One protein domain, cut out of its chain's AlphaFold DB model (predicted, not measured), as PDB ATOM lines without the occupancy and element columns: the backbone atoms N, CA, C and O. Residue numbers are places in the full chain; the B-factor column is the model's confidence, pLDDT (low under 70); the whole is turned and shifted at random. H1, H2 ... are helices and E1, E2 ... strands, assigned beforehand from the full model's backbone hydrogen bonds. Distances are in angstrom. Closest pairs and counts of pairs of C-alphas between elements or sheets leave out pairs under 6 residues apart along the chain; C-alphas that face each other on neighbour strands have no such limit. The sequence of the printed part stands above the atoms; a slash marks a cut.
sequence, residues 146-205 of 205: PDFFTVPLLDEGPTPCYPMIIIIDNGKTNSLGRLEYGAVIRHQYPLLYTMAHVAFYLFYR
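AT A GLANCE: This is residues 146 to 205 of the 205 residues of the protein "NDC10_II domain-containing protein" of Zopfia rhizophila CBS 207.26 (UniProt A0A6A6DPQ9). There is little regular structure: one long two-stranded hairpin, E1 and E2, has a helix, H1, by its end away from the turn, and residues 197 to 205 stick out there. Before E1, residues 146 to 163 make a long loop, whose residues 148 to 149 pair antiparallel with residues 165 to 166. The 60 printed residues hold E1, E2 and H1 in that order, a mixed class with 21 residues in named elements. The whole is loose, radius of gyration of the C-alphas 14.0 A, and flat, spanning 37 by 34 by 18 A.

IN THESE COORDINATES: E1, residues 164 to 169, spans 15.5 A from C-alpha 164 at (90.032, -23.198, -50.857). E2, residues 180 to 184, spans 13.5 A. H1, residues 194 to 203, spans 14.2 A to C-alpha 203 at (85.515, -34.562, -62.181).

HOW THE PARTS SIT: E1 and E2 are antiparallel at 149 degrees, with N 166 and O 182 2.8 A apart, within hydrogen-bond range. The closest C-alphas of E2 and H1, Val 184 and Thr 194, are 7.1 A apart. In H1 every O i to N i+4 pair is within hydrogen-bond range.

THE WHOLE: The farthest C-alphas, Pro 158 and Lys 172, are 40.7 A apart. The printed part has no cut, and both links are short. Residues 168 to 180 have pLDDT under 70.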
ATOM      1  N   PRO A 146      92.476 -34.515 -48.225       70.25
ATOM      2  CA  PRO A 146      91.883 -34.166 -46.929       70.25
ATOM      3  C   PRO A 146      92.432 -32.880 -46.290       70.25
ATOM      4  O   PRO A 146      91.814 -32.363 -45.367       70.25
ATOM      5  N   ASP A 147      93.567 -32.357 -46.764       73.81
ATOM      6  CA  ASP A 147      94.164 -31.113 -46.263       73.81
ATOM      7  C   ASP A 147      93.503 -29.862 -46.876       73.81
ATOM      8  O   ASP A 147      93.870 -28.736 -46.531       73.81
ATOM      9  N   PHE A 148      92.539 -30.056 -47.787       80.69
ATOM     10  CA  PHE A 148      91.739 -29.002 -48.400       80.69
ATOM     11  C   PHE A 148      90.421 -28.835 -47.643       80.69
ATOM     12  O   PHE A 148      89.644 -29.779 -47.512       80.69
ATOM     13  N   PHE A 149      90.125 -27.616 -47.202       84.31
ATOM     14  CA  PHE A 149      88.839 -27.280 -46.592       84.31
ATOM     15  C   PHE A 149      88.400 -25.868 -46.977       84.31
ATOM     16  O   PHE A 149      89.178 -25.078 -47.507       84.31
ATOM     17  N   THR A 150      87.131 -25.546 -46.738       84.94
ATOM     18  CA  THR A 150      86.558 -24.233 -47.049       84.94
ATOM     19  C   THR A 150      85.961 -23.619 -45.792       84.94
ATOM     20  O   THR A 150      85.225 -24.295 -45.076       84.94
ATOM     21  N   VAL A 151      86.221 -22.336 -45.551       85.06
ATOM     22  CA  VAL A 151      85.574 -21.549 -44.487       85.06
ATOM     23  C   VAL A 151      84.849 -20.384 -45.155       85.06
ATOM     24  O   VAL A 151      85.486 -19.706 -45.957       85.06
ATOM     25  N   PRO A 152      83.554 -20.140 -44.882       85.62
ATOM     26  CA  PRO A 152      82.840 -19.024 -45.494       85.62
ATOM     27  C   PRO A 152      83.497 -17.697 -45.105       85.62
ATOM     28  O   PRO A 152      83.665 -17.413 -43.918       85.62
ATOM     29  N   LEU A 153      83.842 -16.879 -46.099       84.12
ATOM     30  CA  LEU A 153      84.253 -15.501 -45.866       84.12
ATOM     31  C   LEU A 153      83.026 -14.599 -45.978       84.12
ATOM     32  O   LEU A 153      82.426 -14.467 -47.049       84.12
ATOM     33  N   LEU A 154      82.641 -14.025 -44.841       80.62
ATOM     34  CA  LEU A 154      81.592 -13.020 -44.764       80.62
ATOM     35  C   LEU A 154      82.124 -11.719 -45.389       80.62
ATOM     36  O   LEU A 154      83.296 -11.395 -45.229       80.62
ATOM     37  N   ASP A 155      81.271 -11.012 -46.128       79.94
ATOM     38  CA  ASP A 155      81.541  -9.680 -46.695       79.94
ATOM     39  C   ASP A 155      82.583  -9.582 -47.837       79.94
ATOM     40  O   ASP A 155      82.904  -8.489 -48.293       79.94
ATOM     41  N   GLU A 156      83.032 -10.703 -48.412       80.19
ATOM     42  CA  GLU A 156      83.940 -10.751 -49.585       80.19
ATOM     43  C   GLU A 156      83.219 -10.579 -50.950       80.19
ATOM     44  O   GLU A 156      83.688 -11.027 -52.002       80.19
ATOM     45  N   GLY A 157      82.045  -9.934 -50.961       73.44
ATOM     46  CA  GLY A 157      81.311  -9.567 -52.177       73.44
ATOM     47  C   GLY A 157      79.800  -9.851 -52.145       73.44
ATOM     48  O   GLY A 157      79.261 -10.286 -51.132       73.44
ATOM     49  N   PRO A 158      79.091  -9.629 -53.271       77.06
ATOM     50  CA  PRO A 158      77.625  -9.735 -53.349       77.06
ATOM     51  C   PRO A 158      77.094 -11.176 -53.266       77.06
ATOM     52  O   PRO A 158      75.892 -11.393 -53.143       77.06
ATOM     53  N   THR A 159      77.975 -12.171 -53.357       80.31
ATOM     54  CA  THR A 159      77.655 -13.597 -53.231       80.31
ATOM     55  C   THR A 159      78.584 -14.226 -52.198       80.31
ATOM     56  O   THR A 159      79.763 -13.859 -52.204       80.31
ATOM     57  N   PRO A 160      78.138 -15.235 -51.428       81.19
ATOM     58  CA  PRO A 160      78.997 -15.960 -50.496       81.19
ATOM     59  C   PRO A 160      80.299 -16.447 -51.147       81.19
ATOM     60  O   PRO A 160      80.278 -17.011 -52.247       81.19
ATOM     61  N   CYS A 161      81.427 -16.221 -50.473       82.12
ATOM     62  CA  CYS A 161      82.747 -16.639 -50.930       82.12
ATOM     63  C   CYS A 161      83.253 -17.815 -50.089       82.12
ATOM     64  O   CYS A 161      83.343 -17.725 -48.864       82.12
ATOM     65  N   TYR A 162      83.606 -18.911 -50.762       86.75
ATOM     66  CA  TYR A 162      84.214 -20.094 -50.157       86.75
ATOM     67  C   TYR A 162      85.630 -20.263 -50.727       86.75
ATOM     68  O   TYR A 162      85.781 -20.824 -51.816       86.75
ATOM     69  N   PRO A 163      86.673 -19.740 -50.060       87.94
ATOM     70  CA  PRO A 163      88.049 -19.998 -50.449       87.94
ATOM     71  C   PRO A 163      88.404 -21.472 -50.265       87.94
ATOM     72  O   PRO A 163      87.949 -22.124 -49.324       87.94
ATOM     73  N   MET A 164      89.297 -21.964 -51.118       88.81
ATOM     74  CA  MET A 164      90.032 -23.198 -50.857       88.81
ATOM     75  C   MET A 164      91.168 -22.880 -49.901       88.81
ATOM     76  O   MET A 164      92.057 -22.100 -50.244       88.81
ATOM     77  N   ILE A 165      91.151 -23.495 -48.727       86.69
ATOM     78  CA  ILE A 165      92.222 -23.414 -47.742       86.69
ATOM     79  C   ILE A 165      93.021 -24.711 -47.813       86.69
ATOM     80  O   ILE A 165      92.443 -25.796 -47.829       86.69
ATOM     81  N   ILE A 166      94.343 -24.586 -47.883       82.44
ATOM     82  CA  ILE A 166      95.303 -25.688 -47.963       82.44
ATOM     83  C   ILE A 166      96.300 -25.511 -46.827       82.44
ATOM     84  O   ILE A 166      96.820 -24.416 -46.622       82.44
ATOM     85  N   ILE A 167      96.617 -26.579 -46.110       75.94
ATOM     86  CA  ILE A 167      97.723 -26.573 -45.149       75.94
ATOM     87  C   ILE A 167      99.039 -26.635 -45.947       75.94
ATOM     88  O   ILE A 167      99.304 -27.629 -46.616       75.94
ATOM     89  N   ILE A 168      99.834 -25.557 -45.937       68.50
ATOM     90  CA  ILE A 168     100.995 -25.380 -46.834       68.50
ATOM     91  C   ILE A 168     102.307 -25.906 -46.246       68.50
ATOM     92  O   ILE A 168     103.172 -26.316 -47.021       68.50
ATOM     93  N   ASP A 169     102.485 -25.935 -44.920       58.91
ATOM     94  CA  ASP A 169     103.767 -26.385 -44.364       58.91
ATOM     95  C   ASP A 169     103.670 -27.269 -43.115       58.91
ATOM     96  O   ASP A 169     103.029 -26.954 -42.110       58.91
ATOM     97  N   ASN A 170     104.414 -28.374 -43.190       52.59
ATOM     98  CA  ASN A 170     104.705 -29.314 -42.110       52.59
ATOM     99  C   ASN A 170     106.235 -29.480 -41.923       52.59
ATOM    100  O   ASN A 170     106.724 -30.478 -41.392       52.59
ATOM    101  N   GLY A 171     107.017 -28.509 -42.399       49.97
ATOM    102  CA  GLY A 171     108.470 -28.516 -42.450       49.97
ATOM    103  C   GLY A 171     109.162 -28.023 -41.177       49.97
ATOM    104  O   GLY A 171     108.640 -27.257 -40.368       49.97
ATOM    105  N   LYS A 172     110.418 -28.453 -41.018       42.53
ATOM    106  CA  LYS A 172     111.314 -28.106 -39.896       42.53
ATOM    107  C   LYS A 172     111.652 -26.607 -39.797       42.53
ATOM    108  O   LYS A 172     112.176 -26.187 -38.768       42.53
ATOM    109  N   THR A 173     111.409 -25.836 -40.858       43.62
ATOM    110  CA  THR A 173     111.715 -24.400 -40.986       43.62
ATOM    111  C   THR A 173     110.669 -23.482 -40.371       43.62
ATOM    112  O   THR A 173     110.957 -22.299 -40.203       43.62
ATOM    113  N   ASN A 174     109.515 -24.004 -39.951       54.44
ATOM    114  CA  ASN A 174     108.581 -23.215 -39.165       54.44
ATOM    115  C   ASN A 174     109.133 -23.025 -37.742       54.44
ATOM    116  O   ASN A 174     108.987 -23.882 -36.863       54.44
ATOM    117  N   SER A 175     109.803 -21.894 -37.520       44.56
ATOM    118  CA  SER A 175     110.362 -21.501 -36.221       44.56
ATOM    119  C   SER A 175     109.288 -21.373 -35.137       44.56
ATOM    120  O   SER A 175     109.584 -21.598 -33.963       44.56
ATOM    121  N   LEU A 176     108.046 -21.083 -35.539       54.22
ATOM    122  CA  LEU A 176     106.883 -20.905 -34.672       54.22
ATOM    123  C   LEU A 176     106.131 -22.217 -34.394       54.22
ATOM    124  O   LEU A 176     105.316 -22.260 -33.478       54.22
ATOM    125  N   GLY A 177     106.376 -23.280 -35.170       53.56
ATOM    126  CA  GLY A 177     105.704 -24.578 -35.037       53.56
ATOM    127  C   GLY A 177     104.199 -24.571 -35.342       53.56
ATOM    128  O   GLY A 177     103.534 -25.584 -35.123       53.56
ATOM    129  N   ARG A 178     103.653 -23.467 -35.859       58.22
ATOM    130  CA  ARG A 178     102.220 -23.315 -36.161       58.22
ATOM    131  C   ARG A 178     101.854 -24.003 -37.483       58.22
ATOM    132  O   ARG A 178     102.735 -24.448 -38.216       58.22
ATOM    133  N   LEU A 179     100.561 -24.166 -37.751       65.19
ATOM    134  CA  LEU A 179     100.084 -24.545 -39.082       65.19
ATOM    135  C   LEU A 179     100.100 -23.297 -39.962       65.19
ATOM    136  O   LEU A 179      99.608 -22.246 -39.551       65.19
ATOM    137  N   GLU A 180     100.688 -23.415 -41.146       69.19
ATOM    138  CA  GLU A 180     100.615 -22.379 -42.171       69.19
ATOM    139  C   GLU A 180      99.547 -22.768 -43.181       69.19
ATOM    140  O   GLU A 180      99.502 -23.907 -43.651       69.19
ATOM    141  N   TYR A 181      98.684 -21.811 -43.498       77.81
ATOM    142  CA  TYR A 181      97.583 -22.002 -44.422       77.81
ATOM    143  C   TYR A 181      97.815 -21.146 -45.658       77.81
ATOM    144  O   TYR A 181      98.116 -19.958 -45.559       77.81
ATOM    145  N   GLY A 182      97.637 -21.750 -46.824       81.50
ATOM    146  CA  GLY A 182      97.377 -21.034 -48.058       81.50
ATOM    147  C   GLY A 182      95.893 -20.931 -48.283       81.50
ATOM    148  O   GLY A 182      95.170 -21.895 -48.055       81.50
ATOM    149  N   ALA A 183      95.449 -19.789 -48.782       84.94
ATOM    150  CA  ALA A 183      94.086 -19.620 -49.240       84.94
ATOM    151  C   ALA A 183      94.090 -19.226 -50.714       84.94
ATOM    152  O   ALA A 183      94.894 -18.407 -51.159       84.94
ATOM    153  N   VAL A 184      93.163 -19.808 -51.464       87.12
ATOM    154  CA  VAL A 184      92.853 -19.429 -52.836       87.12
ATOM    155  C   VAL A 184      91.412 -18.949 -52.863       87.12
ATOM    156  O   VAL A 184      90.484 -19.712 -52.593       87.12
ATOM    157  N   ILE A 185      91.234 -17.679 -53.207       86.81
ATOM    158  CA  ILE A 185      89.929 -17.024 -53.304       86.81
ATOM    159  C   ILE A 185      89.425 -17.095 -54.750       86.81
ATOM    160  O   ILE A 185      90.180 -17.320 -55.701       86.81
ATOM    161  N   ARG A 186      88.113 -16.924 -54.920       83.62
ATOM    162  CA  ARG A 186      87.482 -16.795 -56.229       83.62
ATOM    163  C   ARG A 186      88.086 -15.651 -57.036       83.62
ATOM    164  O   ARG A 186      88.054 -14.500 -56.620       83.62
ATOM    165  N   HIS A 187      88.564 -15.983 -58.229       85.19
ATOM    166  CA  HIS A 187      89.036 -15.003 -59.197       85.19
ATOM    167  C   HIS A 187      87.883 -14.533 -60.097       85.19
ATOM    168  O   HIS A 187      86.998 -15.323 -60.426       85.19
ATOM    169  N   GLN A 188      87.901 -13.267 -60.529       83.75
ATOM    170  CA  GLN A 188      86.869 -12.700 -61.412       83.75
ATOM    171  C   GLN A 188      86.804 -13.420 -62.766       83.75
ATOM    172  O   GLN A 188      85.724 -13.630 -63.308       83.75
ATOM    173  N   TYR A 189      87.961 -13.811 -63.303       85.69
ATOM    174  CA  TYR A 189      88.059 -14.567 -64.548       85.69
ATOM    175  C   TYR A 189      88.028 -16.076 -64.254       85.69
ATOM    176  O   TYR A 189      88.984 -16.568 -63.642       85.69
ATOM    177  N   PRO A 190      87.000 -16.825 -64.711       80.56
ATOM    178  CA  PRO A 190      86.846 -18.251 -64.402       80.56
ATOM    179  C   PRO A 190      88.025 -19.115 -64.862       80.56
ATOM    180  O   PRO A 190      88.407 -20.056 -64.173       80.56
ATOM    181  N   LEU A 191      88.661 -18.745 -65.979       85.31
ATOM    182  CA  LEU A 191      89.844 -19.420 -66.532       85.31
ATOM    183  C   LEU A 191      91.116 -19.244 -65.694       85.31
ATOM    184  O   LEU A 191      92.127 -19.869 -65.983       85.31
ATOM    185  N   LEU A 192      91.089 -18.406 -64.659       85.06
ATOM    186  CA  LEU A 192      92.184 -18.245 -63.701       85.06
ATOM    187  C   LEU A 192      91.767 -18.685 -62.290       85.06
ATOM    188  O   LEU A 192      92.559 -18.606 -61.354       85.06
ATOM    189  N   TYR A 193      90.531 -19.167 -62.119       87.12
ATOM    190  CA  TYR A 193      90.034 -19.598 -60.821       87.12
ATOM    191  C   TYR A 193      90.520 -21.010 -60.503       87.12
ATOM    192  O   TYR A 193      90.009 -22.010 -61.006       87.12
ATOM    193  N   THR A 194      91.524 -21.107 -59.644       85.50
ATOM    194  CA  THR A 194      92.223 -22.354 -59.314       85.50
ATOM    195  C   THR A 194      91.298 -23.436 -58.755       85.50
ATOM    196  O   THR A 194      91.476 -24.602 -59.097       85.50
ATOM    197  N   MET A 195      90.253 -23.089 -57.992       86.06
ATOM    198  CA  MET A 195      89.288 -24.103 -57.547       86.06
ATOM    199  C   MET A 195      88.471 -24.706 -58.684       86.06
ATOM    200  O   MET A 195      88.208 -25.903 -58.644       86.06
ATOM    201  N   ALA A 196      88.088 -23.916 -59.695       84.94
ATOM    202  CA  ALA A 196      87.393 -24.459 -60.859       84.94
ATOM    203  C   ALA A 196      88.289 -25.461 -61.596       84.94
ATOM    204  O   ALA A 196      87.832 -26.546 -61.936       84.94
ATOM    205  N   HIS A 197      89.580 -25.155 -61.759       87.88
ATOM    206  CA  HIS A 197      90.540 -26.089 -62.359       87.88
ATOM    207  C   HIS A 197      90.661 -27.391 -61.563       87.88
ATOM    208  O   HIS A 197      90.641 -28.467 -62.156       87.88
ATOM    209  N   VAL A 198      90.754 -27.307 -60.230       86.19
ATOM    210  CA  VAL A 198      90.803 -28.494 -59.362       86.19
ATOM    211  C   VAL A 198      89.501 -29.294 -59.453       86.19
ATOM    212  O   VAL A 198      89.557 -30.512 -59.579       86.19
ATOM    213  N   ALA A 199      88.341 -28.632 -59.454       86.12
ATOM    214  CA  ALA A 199      87.042 -29.288 -59.586       86.12
ATOM    215  C   ALA A 199      86.903 -30.020 -60.929       86.12
ATOM    216  O   ALA A 199      86.527 -31.188 -60.945       86.12
ATOM    217  N   PHE A 200      87.267 -29.374 -62.043       89.44
ATOM    218  CA  PHE A 200      87.267 -30.023 -63.355       89.44
ATOM    219  C   PHE A 200      88.247 -31.197 -63.397       89.44
ATOM    220  O   PHE A 200      87.874 -32.279 -63.835       89.44
ATOM    221  N   TYR A 201      89.471 -31.022 -62.896       88.69
ATOM    222  CA  TYR A 201      90.455 -32.103 -62.847       88.69
ATOM    223  C   TYR A 201      89.955 -33.319 -62.054       88.69
ATOM    224  O   TYR A 201      90.147 -34.446 -62.497       88.69
ATOM    225  N   LEU A 202      89.301 -33.103 -60.908       86.06
ATOM    226  CA  LEU A 202      88.728 -34.179 -60.093       86.06
ATOM    227  C   LEU A 202      87.480 -34.806 -60.721       86.06
ATOM    228  O   LEU A 202      87.260 -35.992 -60.533       86.06
ATOM    229  N   PHE A 203      86.679 -34.039 -61.463       89.88
ATOM    230  CA  PHE A 203      85.515 -34.562 -62.181       89.88
ATOM    231  C   PHE A 203      85.911 -35.505 -63.327       89.88
ATOM    232  O   PHE A 203      85.207 -36.471 -63.603       89.88
ATOM    233  N   TYR A 204      87.033 -35.227 -63.997       89.38
ATOM    234  CA  TYR A 204      87.537 -36.026 -65.120       89.38
ATOM    235  C   TYR A 204      88.463 -37.185 -64.714       89.38
ATOM    236  O   TYR A 204      88.984 -37.871 -65.596       89.38
ATOM    237  N   ARG A 205      88.707 -37.387 -63.419       80.19
ATOM    238  CA  ARG A 205      89.614 -38.412 -62.895       80.19
ATOM    239  C   ARG A 205      88.846 -39.555 -62.249       80.19
ATOM    240  O   ARG A 205      89.324 -40.698 -62.410       80.19
TER     241      ARG A 205